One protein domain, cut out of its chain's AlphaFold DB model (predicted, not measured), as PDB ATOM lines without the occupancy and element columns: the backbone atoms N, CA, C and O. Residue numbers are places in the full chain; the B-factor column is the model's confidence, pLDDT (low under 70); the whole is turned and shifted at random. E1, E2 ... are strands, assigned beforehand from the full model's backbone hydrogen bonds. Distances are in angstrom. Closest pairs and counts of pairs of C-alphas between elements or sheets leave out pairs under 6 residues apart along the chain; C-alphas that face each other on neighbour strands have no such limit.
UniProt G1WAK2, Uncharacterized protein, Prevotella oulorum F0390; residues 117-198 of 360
ATOM      1  N   ARG A 117     466.652 439.383 345.874       93.00
ATOM      2  CA  ARG A 117     466.640 440.728 345.291       93.00
ATOM      3  C   ARG A 117     466.927 441.789 346.357       93.00
ATOM      4  O   ARG A 117     466.349 441.770 347.446       93.00
ATOM      5  N   TYR A 118     467.794 442.735 346.022       95.19
ATOM      6  CA  TYR A 118     468.180 443.856 346.870       95.19
ATOM      7  C   TYR A 118     467.979 445.184 346.149       95.19
ATOM      8  O   TYR A 118     468.004 445.261 344.921       95.19
ATOM      9  N   ILE A 119     467.809 446.242 346.939       95.62
ATOM     10  CA  ILE A 119     467.800 447.621 346.458       95.62
ATOM     11  C   ILE A 119     468.746 448.496 347.271       95.62
ATOM     12  O   ILE A 119     469.067 448.203 348.430       95.62
ATOM     13  N   LYS A 120     469.144 449.621 346.675       96.56
ATOM     14  CA  LYS A 120     469.893 450.680 347.350       96.56
ATOM     15  C   LYS A 120     469.005 451.903 347.552       96.56
ATOM     16  O   LYS A 120     468.566 452.538 346.597       96.56
ATOM     17  N   TYR A 121     468.781 452.254 348.815       95.69
ATOM     18  CA  TYR A 121     467.989 453.414 349.220       95.69
ATOM     19  C   TYR A 121     468.720 454.196 350.311       95.69
ATOM     20  O   TYR A 121     469.117 453.627 351.327       95.69
ATOM     21  N   LYS A 122     468.930 455.506 350.103       93.06
ATOM     22  CA  LYS A 122     469.683 456.385 351.029       93.06
ATOM     23  C   LYS A 122     471.031 455.785 351.476       93.06
ATOM     24  O   LYS A 122     471.397 455.840 352.646       93.06
ATOM     25  N   GLY A 123     471.747 455.150 350.545       92.19
ATOM     26  CA  GLY A 123     473.037 454.497 350.808       92.19
ATOM     27  C   GLY A 123     472.960 453.164 351.563       92.19
ATOM     28  O   GLY A 123     473.995 452.526 351.744       92.19
ATOM     29  N   LYS A 124     471.769 452.707 351.969       94.50
ATOM     30  CA  LYS A 124     471.561 451.415 352.632       94.50
ATOM     31  C   LYS A 124     471.154 450.344 351.622       94.50
ATOM     32  O   LYS A 124     470.347 450.602 350.731       94.50
ATOM     33  N   LYS A 125     471.695 449.138 351.805       96.25
ATOM     34  CA  LYS A 125     471.252 447.912 351.132       96.25
ATOM     35  C   LYS A 125     470.042 447.356 351.879       96.25
ATOM     36  O   LYS A 125     470.155 447.087 353.075       96.25
ATOM     37  N   LEU A 126     468.923 447.188 351.183       96.75
ATOM     38  CA  LEU A 126     467.682 446.640 351.731       96.75
ATOM     39  C   LEU A 126     467.275 445.397 350.942       96.75
ATOM     40  O   LEU A 126     467.392 445.386 349.716       96.75
ATOM     41  N   LYS A 127     466.813 444.359 351.639       95.38
ATOM     42  CA  LYS A 127     466.309 443.125 351.024       95.38
ATOM     43  C   LYS A 127     464.864 443.332 350.592       95.38
ATOM     44  O   LYS A 127     464.064 443.808 351.396       95.38
ATOM     45  N   LEU A 128     464.519 442.951 349.367       91.94
ATOM     46  CA  LEU A 128     463.124 442.886 348.943       91.94
ATOM     47  C   LEU A 128     462.492 441.578 349.416       91.94
ATOM     48  O   LEU A 128     463.073 440.502 349.273       91.94
ATOM     49  N   VAL A 129     461.304 441.689 350.000       89.62
ATOM     50  CA  VAL A 129     460.518 440.565 350.504       89.62
ATOM     51  C   VAL A 129     459.077 440.749 350.052       89.62
ATOM     52  O   VAL A 129     458.501 441.818 350.260       89.62
ATOM     53  N   THR A 130     458.505 439.706 349.460       83.50
ATOM     54  CA  THR A 130     457.082 439.647 349.121       83.50
ATOM     55  C   THR A 130     456.270 439.390 350.388       83.50
ATOM     56  O   THR A 130     456.612 438.513 351.186       83.50
ATOM     57  N   LYS A 131     455.196 440.148 350.599       73.75
ATOM     58  CA  LYS A 131     454.257 439.968 351.706       73.75
ATOM     59  C   LYS A 131     452.857 439.716 351.153       73.75
ATOM     60  O   LYS A 131     452.419 440.376 350.220       73.75
ATOM     61  N   ASN A 132     452.119 438.816 351.804       72.25
ATOM     62  CA  ASN A 132     450.762 438.432 351.414       72.25
ATOM     63  C   ASN A 132     450.731 437.904 349.967       72.25
ATOM     64  O   ASN A 132     451.361 436.890 349.683       72.25
ATOM     65  N   TRP A 133     450.000 438.577 349.078       69.12
ATOM     66  CA  TRP A 133     449.721 438.127 347.715       69.12
ATOM     67  C   TRP A 133     450.508 438.890 346.650       69.12
ATOM     68  O   TRP A 133     451.031 438.257 345.734       69.12
ATOM     69  N   HIS A 134     450.639 440.214 346.791       66.00
ATOM     70  CA  HIS A 134     451.230 441.075 345.758       66.00
ATOM     71  C   HIS A 134     452.205 442.138 346.293       66.00
ATOM     72  O   HIS A 134     453.015 442.634 345.518       66.00
ATOM     73  N   ASP A 135     452.200 442.428 347.599       72.56
ATOM     74  CA  ASP A 135     452.910 443.593 348.138       72.56
ATOM     75  C   ASP A 135     454.413 443.324 348.319       72.56
ATOM     76  O   ASP A 135     454.810 442.325 348.934       72.56
ATOM     77  N   TYR A 136     455.265 444.270 347.920       77.75
ATOM     78  CA  TYR A 136     456.686 444.258 348.284       77.75
ATOM     79  C   TYR A 136     456.996 445.099 349.507       77.75
ATOM     80  O   TYR A 136     456.408 446.141 349.784       77.75
ATOM     81  N   ARG A 137     458.020 444.661 350.233       89.12
ATOM     82  CA  ARG A 137     458.666 445.460 351.269       89.12
ATOM     83  C   ARG A 137     460.164 445.425 351.096       89.12
ATOM     84  O   ARG A 137     460.739 444.377 350.816       89.12
ATOM     85  N   ALA A 138     460.799 446.565 351.332       93.06
ATOM     86  CA  ALA A 138     462.237 446.630 351.513       93.06
ATOM     87  C   ALA A 138     462.535 446.599 353.009       93.06
ATOM     88  O   ALA A 138     462.118 447.501 353.742       93.06
ATOM     89  N   VAL A 139     463.247 445.570 353.459       95.56
ATOM     90  CA  VAL A 139     463.613 445.381 354.864       95.56
ATOM     91  C   VAL A 139     465.107 445.589 355.092       95.56
ATOM     92  O   VAL A 139     465.926 445.350 354.199       95.56
ATOM     93  N   ASP A 140     465.468 446.061 356.282       94.88
ATOM     94  CA  ASP A 140     466.863 446.126 356.717       94.88
ATOM     95  C   ASP A 140     467.397 444.749 357.170       94.88
ATOM     96  O   ASP A 140     466.747 443.715 357.003       94.88
ATOM     97  N   LYS A 141     468.621 444.724 357.714       91.94
ATOM     98  CA  LYS A 141     469.273 443.491 358.186       91.94
ATOM     99  C   LYS A 141     468.568 442.854 359.386       91.94
ATOM    100  O   LYS A 141     468.702 441.650 359.572       91.94
ATOM    101  N   ASP A 142     467.828 443.648 360.153       93.06
ATOM    102  CA  ASP A 142     467.092 443.208 361.336       93.06
ATOM    103  C   ASP A 142     465.647 442.799 360.981       93.06
ATOM    104  O   ASP A 142     464.890 442.352 361.838       93.06
ATOM    105  N   GLY A 143     465.255 442.926 359.704       90.50
ATOM    106  CA  GLY A 143     463.924 442.587 359.200       90.50
ATOM    107  C   GLY A 143     462.894 443.712 359.337       90.50
ATOM    108  O   GLY A 143     461.717 443.502 359.031       90.50
ATOM    109  N   ASN A 144     463.301 444.916 359.748       93.75
ATOM    110  CA  ASN A 144     462.385 446.046 359.863       93.75
ATOM    111  C   ASN A 144     462.020 446.573 358.476       93.75
ATOM    112  O   ASN A 144     462.887 446.798 357.633       93.75
ATOM    113  N   THR A 145     460.727 446.812 358.239       93.06
ATOM    114  CA  THR A 145     460.248 447.408 356.983       93.06
ATOM    115  C   THR A 145     460.680 448.871 356.897       93.06
ATOM    116  O   THR A 145     460.263 449.688 357.714       93.06
ATOM    117  N   ILE A 146     461.488 449.197 355.887       94.31
ATOM    118  CA  ILE A 146     461.955 450.559 355.595       94.31
ATOM    119  C   ILE A 146     461.130 451.202 354.478       94.31
ATOM    120  O   ILE A 146     460.850 452.396 354.552       94.31
ATOM    121  N   LEU A 147     460.740 450.427 353.461       92.94
ATOM    122  CA  LEU A 147     459.846 450.864 352.384       92.94
ATOM    123  C   LEU A 147     458.742 449.828 352.178       92.94
ATOM    124  O   LEU A 147     459.005 448.626 352.229       92.94
ATOM    125  N   ASP A 148     457.528 450.303 351.926       91.06
ATOM    126  CA  ASP A 148     456.331 449.499 351.667       91.06
ATOM    127  C   ASP A 148     455.814 449.617 350.229       91.06
ATOM    128  O   ASP A 148     454.821 448.979 349.915       91.06
ATOM    129  N   PHE A 149     456.470 450.421 349.383       91.31
ATOM    130  CA  PHE A 149     456.101 450.636 347.978       91.31
ATOM    131  C   PHE A 149     454.657 451.095 347.759       91.31
ATOM    132  O   PHE A 149     454.090 450.851 346.702       91.31
ATOM    133  N   VAL A 150     454.081 451.810 348.728       90.94
ATOM    134  CA  VAL A 150     452.739 452.384 348.590       90.94
ATOM    135  C   VAL A 150     452.827 453.889 348.347       90.94
ATOM    136  O   VAL A 150     453.458 454.616 349.129       90.94
ATOM    137  N   ASP A 151     452.196 454.356 347.271       91.00
ATOM    138  CA  ASP A 151     452.153 455.776 346.923       91.00
ATOM    139  C   ASP A 151     451.150 456.586 347.768       91.00
ATOM    140  O   ASP A 151     450.459 456.067 348.647       91.00
ATOM    141  N   GLU A 152     451.081 457.893 347.524       91.75
ATOM    142  CA  GLU A 152     450.147 458.809 348.192       91.75
ATOM    143  C   GLU A 152     448.659 458.497 347.952       91.75
ATOM    144  O   GLU A 152     447.820 458.863 348.777       91.75
ATOM    145  N   LEU A 153     448.332 457.773 346.878       89.38
ATOM    146  CA  LEU A 153     446.982 457.322 346.536       89.38
ATOM    147  C   LEU A 153     446.670 455.922 347.083       89.38
ATOM    148  O   LEU A 153     445.576 455.405 346.873       89.38
ATOM    149  N   SER A 154     447.590 455.336 347.852       85.62
ATOM    150  CA  SER A 154     447.506 453.964 348.358       85.62
ATOM    151  C   SER A 154     447.576 452.876 347.281       85.62
ATOM    152  O   SER A 154     447.114 451.760 347.517       85.62
ATOM    153  N   HIS A 155     448.182 453.171 346.130       87.06
ATOM    154  CA  HIS A 155     448.512 452.173 345.118       87.06
ATOM    155  C   HIS A 155     449.872 451.529 345.405       87.06
ATOM    156  O   HIS A 155     450.804 452.196 345.860       87.06
ATOM    157  N   ASP A 156     449.983 450.232 345.121       86.00
ATOM    158  CA  ASP A 156     451.268 449.537 345.083       86.00
ATOM    159  C   ASP A 156     452.017 449.940 343.806       86.00
ATOM    160  O   ASP A 156     451.491 449.807 342.703       86.00
ATOM    161  N   VAL A 157     453.238 450.447 343.965       87.81
ATOM    162  CA  VAL A 157     454.107 450.874 342.859       87.81
ATOM    163  C   VAL A 157     455.272 449.916 342.604       87.81
ATOM    164  O   VAL A 157     456.178 450.229 341.834       87.81
ATOM    165  N   SER A 158     455.307 448.768 343.283       81.00
ATOM    166  CA  SER A 158     456.344 447.743 343.100       81.00
ATOM    167  C   SER A 158     456.088 446.813 341.913       81.00
ATOM    168  O   SER A 158     456.998 446.096 341.479       81.00
ATOM    169  N   VAL A 159     454.876 446.859 341.364       75.81
ATOM    170  CA  VAL A 159     454.438 446.092 340.202       75.81
ATOM    171  C   VAL A 159     453.743 446.996 339.183       75.81
ATOM    172  O   VAL A 159     453.208 448.044 339.540       75.81
ATOM    173  N   ASP A 160     453.789 446.616 337.912       74.44
ATOM    174  CA  ASP A 160     453.047 447.266 336.833       74.44
ATOM    175  C   ASP A 160     451.588 446.774 336.757       74.44
ATOM    176  O   ASP A 160     451.128 445.977 337.580       74.44
ATOM    177  N   GLU A 161     450.839 447.258 335.761       64.31
ATOM    178  CA  GLU A 161     449.432 446.886 335.527       64.31
ATOM    179  C   GLU A 161     449.247 445.379 335.282       64.31
ATOM    180  O   GLU A 161     448.202 444.810 335.606       64.31
ATOM    181  N   ASP A 162     450.289 444.715 334.779       56.88
ATOM    182  CA  ASP A 162     450.338 443.277 334.558       56.88
ATOM    183  C   ASP A 162     450.873 442.528 335.785       56.88
ATOM    184  O   ASP A 162     451.166 441.333 335.702       56.88
ATOM    185  N   GLY A 163     450.995 443.176 336.949       62.12
ATOM    186  CA  GLY A 163     451.510 442.594 338.190       62.12
ATOM    187  C   GLY A 163     452.955 442.092 338.084       62.12
ATOM    188  O   GLY A 163     453.352 441.216 338.855       62.12
ATOM    189  N   MET A 164     453.711 442.571 337.094       65.81
ATOM    190  CA  MET A 164     455.126 442.274 336.888       65.81
ATOM    191  C   MET A 164     455.966 443.326 337.596       65.81
ATOM    192  O   MET A 164     455.544 444.467 337.741       65.81
ATOM    193  N   PHE A 165     457.169 442.977 338.052       71.25
ATOM    194  CA  PHE A 165     457.989 443.985 338.720       71.25
ATOM    195  C   PHE A 165     458.379 445.091 337.776       71.25
ATOM    196  O   PHE A 165     458.974 444.847 336.724       71.25
ATOM    197  N   VAL A 166     458.173 446.308 338.256       82.75
ATOM    198  CA  VAL A 166     458.851 447.446 337.675       82.75
ATOM    199  C   VAL A 166     460.356 447.296 337.895       82.75
ATOM    200  O   VAL A 166     460.836 446.732 338.896       82.75
ATOM    201  N   ASP A 167     461.121 447.797 336.932       87.25
ATOM    202  CA  ASP A 167     462.538 448.005 337.160       87.25
ATOM    203  C   ASP A 167     462.695 449.052 338.270       87.25
ATOM    204  O   ASP A 167     462.131 450.144 338.213       87.25
ATOM    205  N   LEU A 168     463.432 448.677 339.312       90.75
ATOM    206  CA  LEU A 168     463.667 449.525 340.473       90.75
ATOM    207  C   LEU A 168     464.982 450.311 340.350       90.75
ATOM    208  O   LEU A 168     465.350 451.032 341.279       90.75
ATOM    209  N   ASN A 169     465.702 450.184 339.231       92.50
ATOM    210  CA  ASN A 169     466.833 451.046 338.904       92.50
ATOM    211  C   ASN A 169     466.352 452.474 338.610       92.50
ATOM    212  O   ASN A 169     465.445 452.681 337.811       92.50
ATOM    213  N   ASP A 170     466.944 453.455 339.299       93.56
ATOM    214  CA  ASP A 170     466.561 454.877 339.256       93.56
ATOM    215  C   ASP A 170     465.063 455.166 339.505       93.56
ATOM    216  O   ASP A 170     464.535 456.234 339.171       93.56
ATOM    217  N   PHE A 171     464.367 454.242 340.168       94.12
ATOM    218  CA  PHE A 171     462.931 454.318 340.393       94.12
ATOM    219  C   PHE A 171     462.564 455.345 341.467       94.12
ATOM    220  O   PHE A 171     463.207 455.452 342.516       94.12
ATOM    221  N   THR A 172     461.504 456.118 341.219       94.06
ATOM    222  CA  THR A 172     461.082 457.212 342.100       94.06
ATOM    223  C   THR A 172     459.570 457.238 342.260       94.06
ATOM    224  O   THR A 172     458.850 457.199 341.271       94.06
ATOM    225  N   TYR A 173     459.099 457.406 343.495       94.50
ATOM    226  CA  TYR A 173     457.683 457.623 343.799       94.50
ATOM    227  C   TYR A 173     457.511 458.506 345.041       94.50
ATOM    228  O   TYR A 173     458.463 458.742 345.798       94.50
ATOM    229  N   THR A 174     456.298 459.008 345.261       94.94
ATOM    230  CA  THR A 174     455.931 459.743 346.477       94.94
ATOM    231  C   THR A 174     455.186 458.801 347.411       94.94
ATOM    232  O   THR A 174     454.134 458.291 347.054       94.94
ATOM    233  N   SER A 175     455.741 458.546 348.595       92.38
ATOM    234  CA  SER A 175     455.111 457.676 349.601       92.38
ATOM    235  C   SER A 175     453.868 458.310 350.236       92.38
ATOM    236  O   SER A 175     453.714 459.531 350.211       92.38
ATOM    237  N   ARG A 176     453.057 457.502 350.934       90.31
ATOM    238  CA  ARG A 176     451.891 457.942 351.740       90.31
ATOM    239  C   ARG A 176     452.127 459.141 352.660       90.31
ATOM    240  O   ARG A 176     451.211 459.911 352.920       90.31
ATOM    241  N   ASN A 177     453.355 459.317 353.142       89.31
ATOM    242  CA  ASN A 177     453.712 460.413 354.044       89.31
ATOM    243  C   ASN A 177     454.162 461.683 353.290       89.31
ATOM    244  O   ASN A 177     454.767 462.567 353.894       89.31
ATOM    245  N   GLY A 178     453.963 461.751 351.969       87.88
ATOM    246  CA  GLY A 178     454.437 462.841 351.109       87.88
ATOM    247  C   GLY A 178     455.954 462.851 350.892       87.88
ATOM    248  O   GLY A 178     456.504 463.790 350.317       87.88
ATOM    249  N   GLN A 179     456.675 461.824 351.358       91.69
ATOM    250  CA  GLN A 179     458.123 461.751 351.205       91.69
ATOM    251  C   GLN A 179     458.480 461.168 349.835       91.69
ATOM    252  O   GLN A 179     458.073 460.049 349.515       91.69
ATOM    253  N   ARG A 180     459.323 461.878 349.075       94.06
ATOM    254  CA  ARG A 180     459.926 461.356 347.842       94.06
ATOM    255  C   ARG A 180     460.889 460.210 348.167       94.06
ATOM    256  O   ARG A 180     461.855 460.377 348.923       94.06
ATOM    257  N   VAL A 181     460.622 459.045 347.595       94.94
ATOM    258  CA  VAL A 181     461.471 457.855 347.646       94.94
ATOM    259  C   VAL A 181     462.195 457.756 346.311       94.94
ATOM    260  O   VAL A 181     461.567 457.847 345.265       94.94
ATOM    261  N   HIS A 182     463.516 457.603 346.353       95.69
ATOM    262  CA  HIS A 182     464.351 457.421 345.172       95.69
ATOM    263  C   HIS A 182     465.276 456.227 345.403       95.69
ATOM    264  O   HIS A 182     466.104 456.245 346.323       95.69
ATOM    265  N   ILE A 183     465.078 455.180 344.611       95.31
ATOM    266  CA  ILE A 183     465.861 453.951 344.617       95.31
ATOM    267  C   ILE A 183     466.922 454.099 343.537       95.31
ATOM    268  O   ILE A 183     466.604 454.306 342.375       95.31
ATOM    269  N   THR A 184     468.191 454.019 343.928       95.56
ATOM    270  CA  THR A 184     469.304 454.274 342.998       95.56
ATOM    271  C   THR A 184     469.671 453.052 342.168       95.56
ATOM    272  O   THR A 184     470.251 453.180 341.103       95.56
ATOM    273  N   SER A 185     469.424 451.849 342.688       95.19
ATOM    274  CA  SER A 185     469.740 450.607 341.981       95.19
ATOM    275  C   SER A 185     469.012 449.413 342.588       95.19
ATOM    276  O   SER A 185     468.707 449.405 343.788       95.19
ATOM    277  N   SER A 186     468.803 448.382 341.770       94.25
ATOM    278  CA  SER A 186     468.311 447.065 342.165       94.25
ATOM    279  C   SER A 186     469.149 445.959 341.524       94.25
ATOM    280  O   SER A 186     469.610 446.109 340.398       94.25
ATOM    281  N   TRP A 187     469.397 444.877 342.261       95.00
ATOM    282  CA  TRP A 187     470.199 443.745 341.788       95.00
ATOM    283  C   TRP A 187     469.793 442.455 342.502       95.00
ATOM    284  O   TRP A 187     469.043 442.485 343.484       95.00
ATOM    285  N   TYR A 188     470.301 441.325 342.021       95.75
ATOM    286  CA  TYR A 188     470.108 440.020 342.640       95.75
ATOM    287  C   TYR A 188     471.425 439.496 343.202       95.75
ATOM    288  O   TYR A 188     472.488 439.728 342.629       95.75
ATOM    289  N   GLU A 189     471.350 438.787 344.324       97.06
ATOM    290  CA  GLU A 189     472.479 438.063 344.898       97.06
ATOM    291  C   GLU A 189     472.151 436.587 345.099       97.06
ATOM    292  O   GLU A 189     471.009 436.229 345.408       97.06
ATOM    293  N   ASP A 190     473.163 435.739 344.942       95.62
ATOM    294  CA  ASP A 190     473.093 434.336 345.339       95.62
ATOM    295  C   ASP A 190     473.220 434.161 346.868       95.62
ATOM    296  O   ASP A 190     473.352 435.117 347.635       95.62
ATOM    297  N   GLU A 191     473.190 432.911 347.334       92.69
ATOM    298  CA  GLU A 191     473.342 432.570 348.758       92.69
ATOM    299  C   GLU A 191     474.702 432.983 349.351       92.69
ATOM    300  O   GLU A 191     474.844 433.077 350.570       92.69
ATOM    301  N   GLN A 192     475.701 433.234 348.504       94.31
ATOM    302  CA  GLN A 192     477.057 433.627 348.889       94.31
ATOM    303  C   GLN A 192     477.229 435.156 348.880       94.31
ATOM    304  O   GLN A 192     478.287 435.657 349.265       94.31
ATOM    305  N   GLY A 193     476.194 435.904 348.478       93.81
ATOM    306  CA  GLY A 193     476.208 437.360 348.366       93.81
ATOM    307  C   GLY A 193     476.862 437.882 347.084       93.81
ATOM    308  O   GLY A 193     477.177 439.071 347.012       93.81
ATOM    309  N   GLN A 194     477.100 437.025 346.087       95.88
ATOM    310  CA  GLN A 194     477.624 437.443 344.787       95.88
ATOM    311  C   GLN A 194     476.500 438.005 343.926       95.88
ATOM    312  O   GLN A 194     475.413 437.434 343.872       95.88
ATOM    313  N   VAL A 195     476.766 439.118 343.239       96.44
ATOM    314  CA  VAL A 195     475.797 439.724 342.320       96.44
ATOM    315  C   VAL A 195     475.656 438.842 341.084       96.44
ATOM    316  O   VAL A 195     476.649 438.562 340.415       96.44
ATOM    317  N   MET A 196     474.428 438.434 340.781       95.69
ATOM    318  CA  MET A 196     474.109 437.521 339.684       95.69
ATOM    319  C   MET A 196     472.954 438.075 338.854       95.69
ATOM    320  O   MET A 196     472.049 438.705 339.391       95.69
ATOM    321  N   GLU A 197     472.958 437.792 337.555       93.75
ATOM    322  CA  GLU A 197     471.800 438.036 336.692       93.75
ATOM    323  C   GLU A 197     470.938 436.767 336.624       93.75
ATOM    324  O   GLU A 197     471.484 435.692 336.327       93.75
ATOM    325  N   PRO A 198     469.623 436.848 336.898       92.81
ATOM    326  CA  PRO A 198     468.737 435.701 336.769       92.81
ATOM    327  C   PRO A 198     468.641 435.244 335.308       92.81
ATOM    328  O   PRO A 198     468.587 436.060 334.389       92.81
TER     329      PRO A 198
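Overview. This is residues 117 to 198 of the 360 residues of an uncharacterized protein of Prevotella oulorum F0390 (UniProt G1WAK2). One antiparallel sheet of six strands is curled like part of a barrel, left open between its edge strands E4 and E5. A long stretch without a named element, residues 148 to 171, joins these two edges, and the last residues fold back beside the end of E6. The 82 printed residues hold no named helix and six named strands, E1 to E6 along the chain, in the sheet order E4 - E3 - E2 - E1 - E6 - E5. The class is all strand, though only 34 residues are in named elements; the whole is compact, with a radius of gyration of the C-alphas of 12.5 A and spans of 38 by 28 by 24 A.

Arrangement. E1, residues 117 to 121, and E2, residues 124 to 131, form a hairpin, with N 119 and O 126 within hydrogen-bond range at 2.9 A. E2 and E3, residues 135 to 139, form the next, with N 129 and O 137 at 2.9 A. E3 and E4, residues 145 to 147, form a third, with N 138 and O 147 at 2.9 A. E1 to E4 are a meander, each strand the antiparallel neighbour of the one before. E5, residues 172 to 174, and E6, residues 180 to 189, form a hairpin, with N 181 and O 173 at 2.8 A. E6 bends by 51 degrees at residue 184; its residues 183 to 188 pair with E1, with N 118 and O 187 at 2.8 A. E4 and E5 are apart.

Along the chain. E1 begins at C-alpha 117 (466.640, 440.728, 345.291). E2 measures 20.8 A from first to last C-alpha, and E6 26.6 A, ending at C-alpha 189 (472.479, 438.063, 344.898).

Size, cuts and confidence. The C-alphas of Leu 153 and Gln 192 are farthest apart, 38.4 A. The printed part has no cut; the link E4 to E5 is long. Residues 133 to 134 and 161 to 164 have pLDDT under 70.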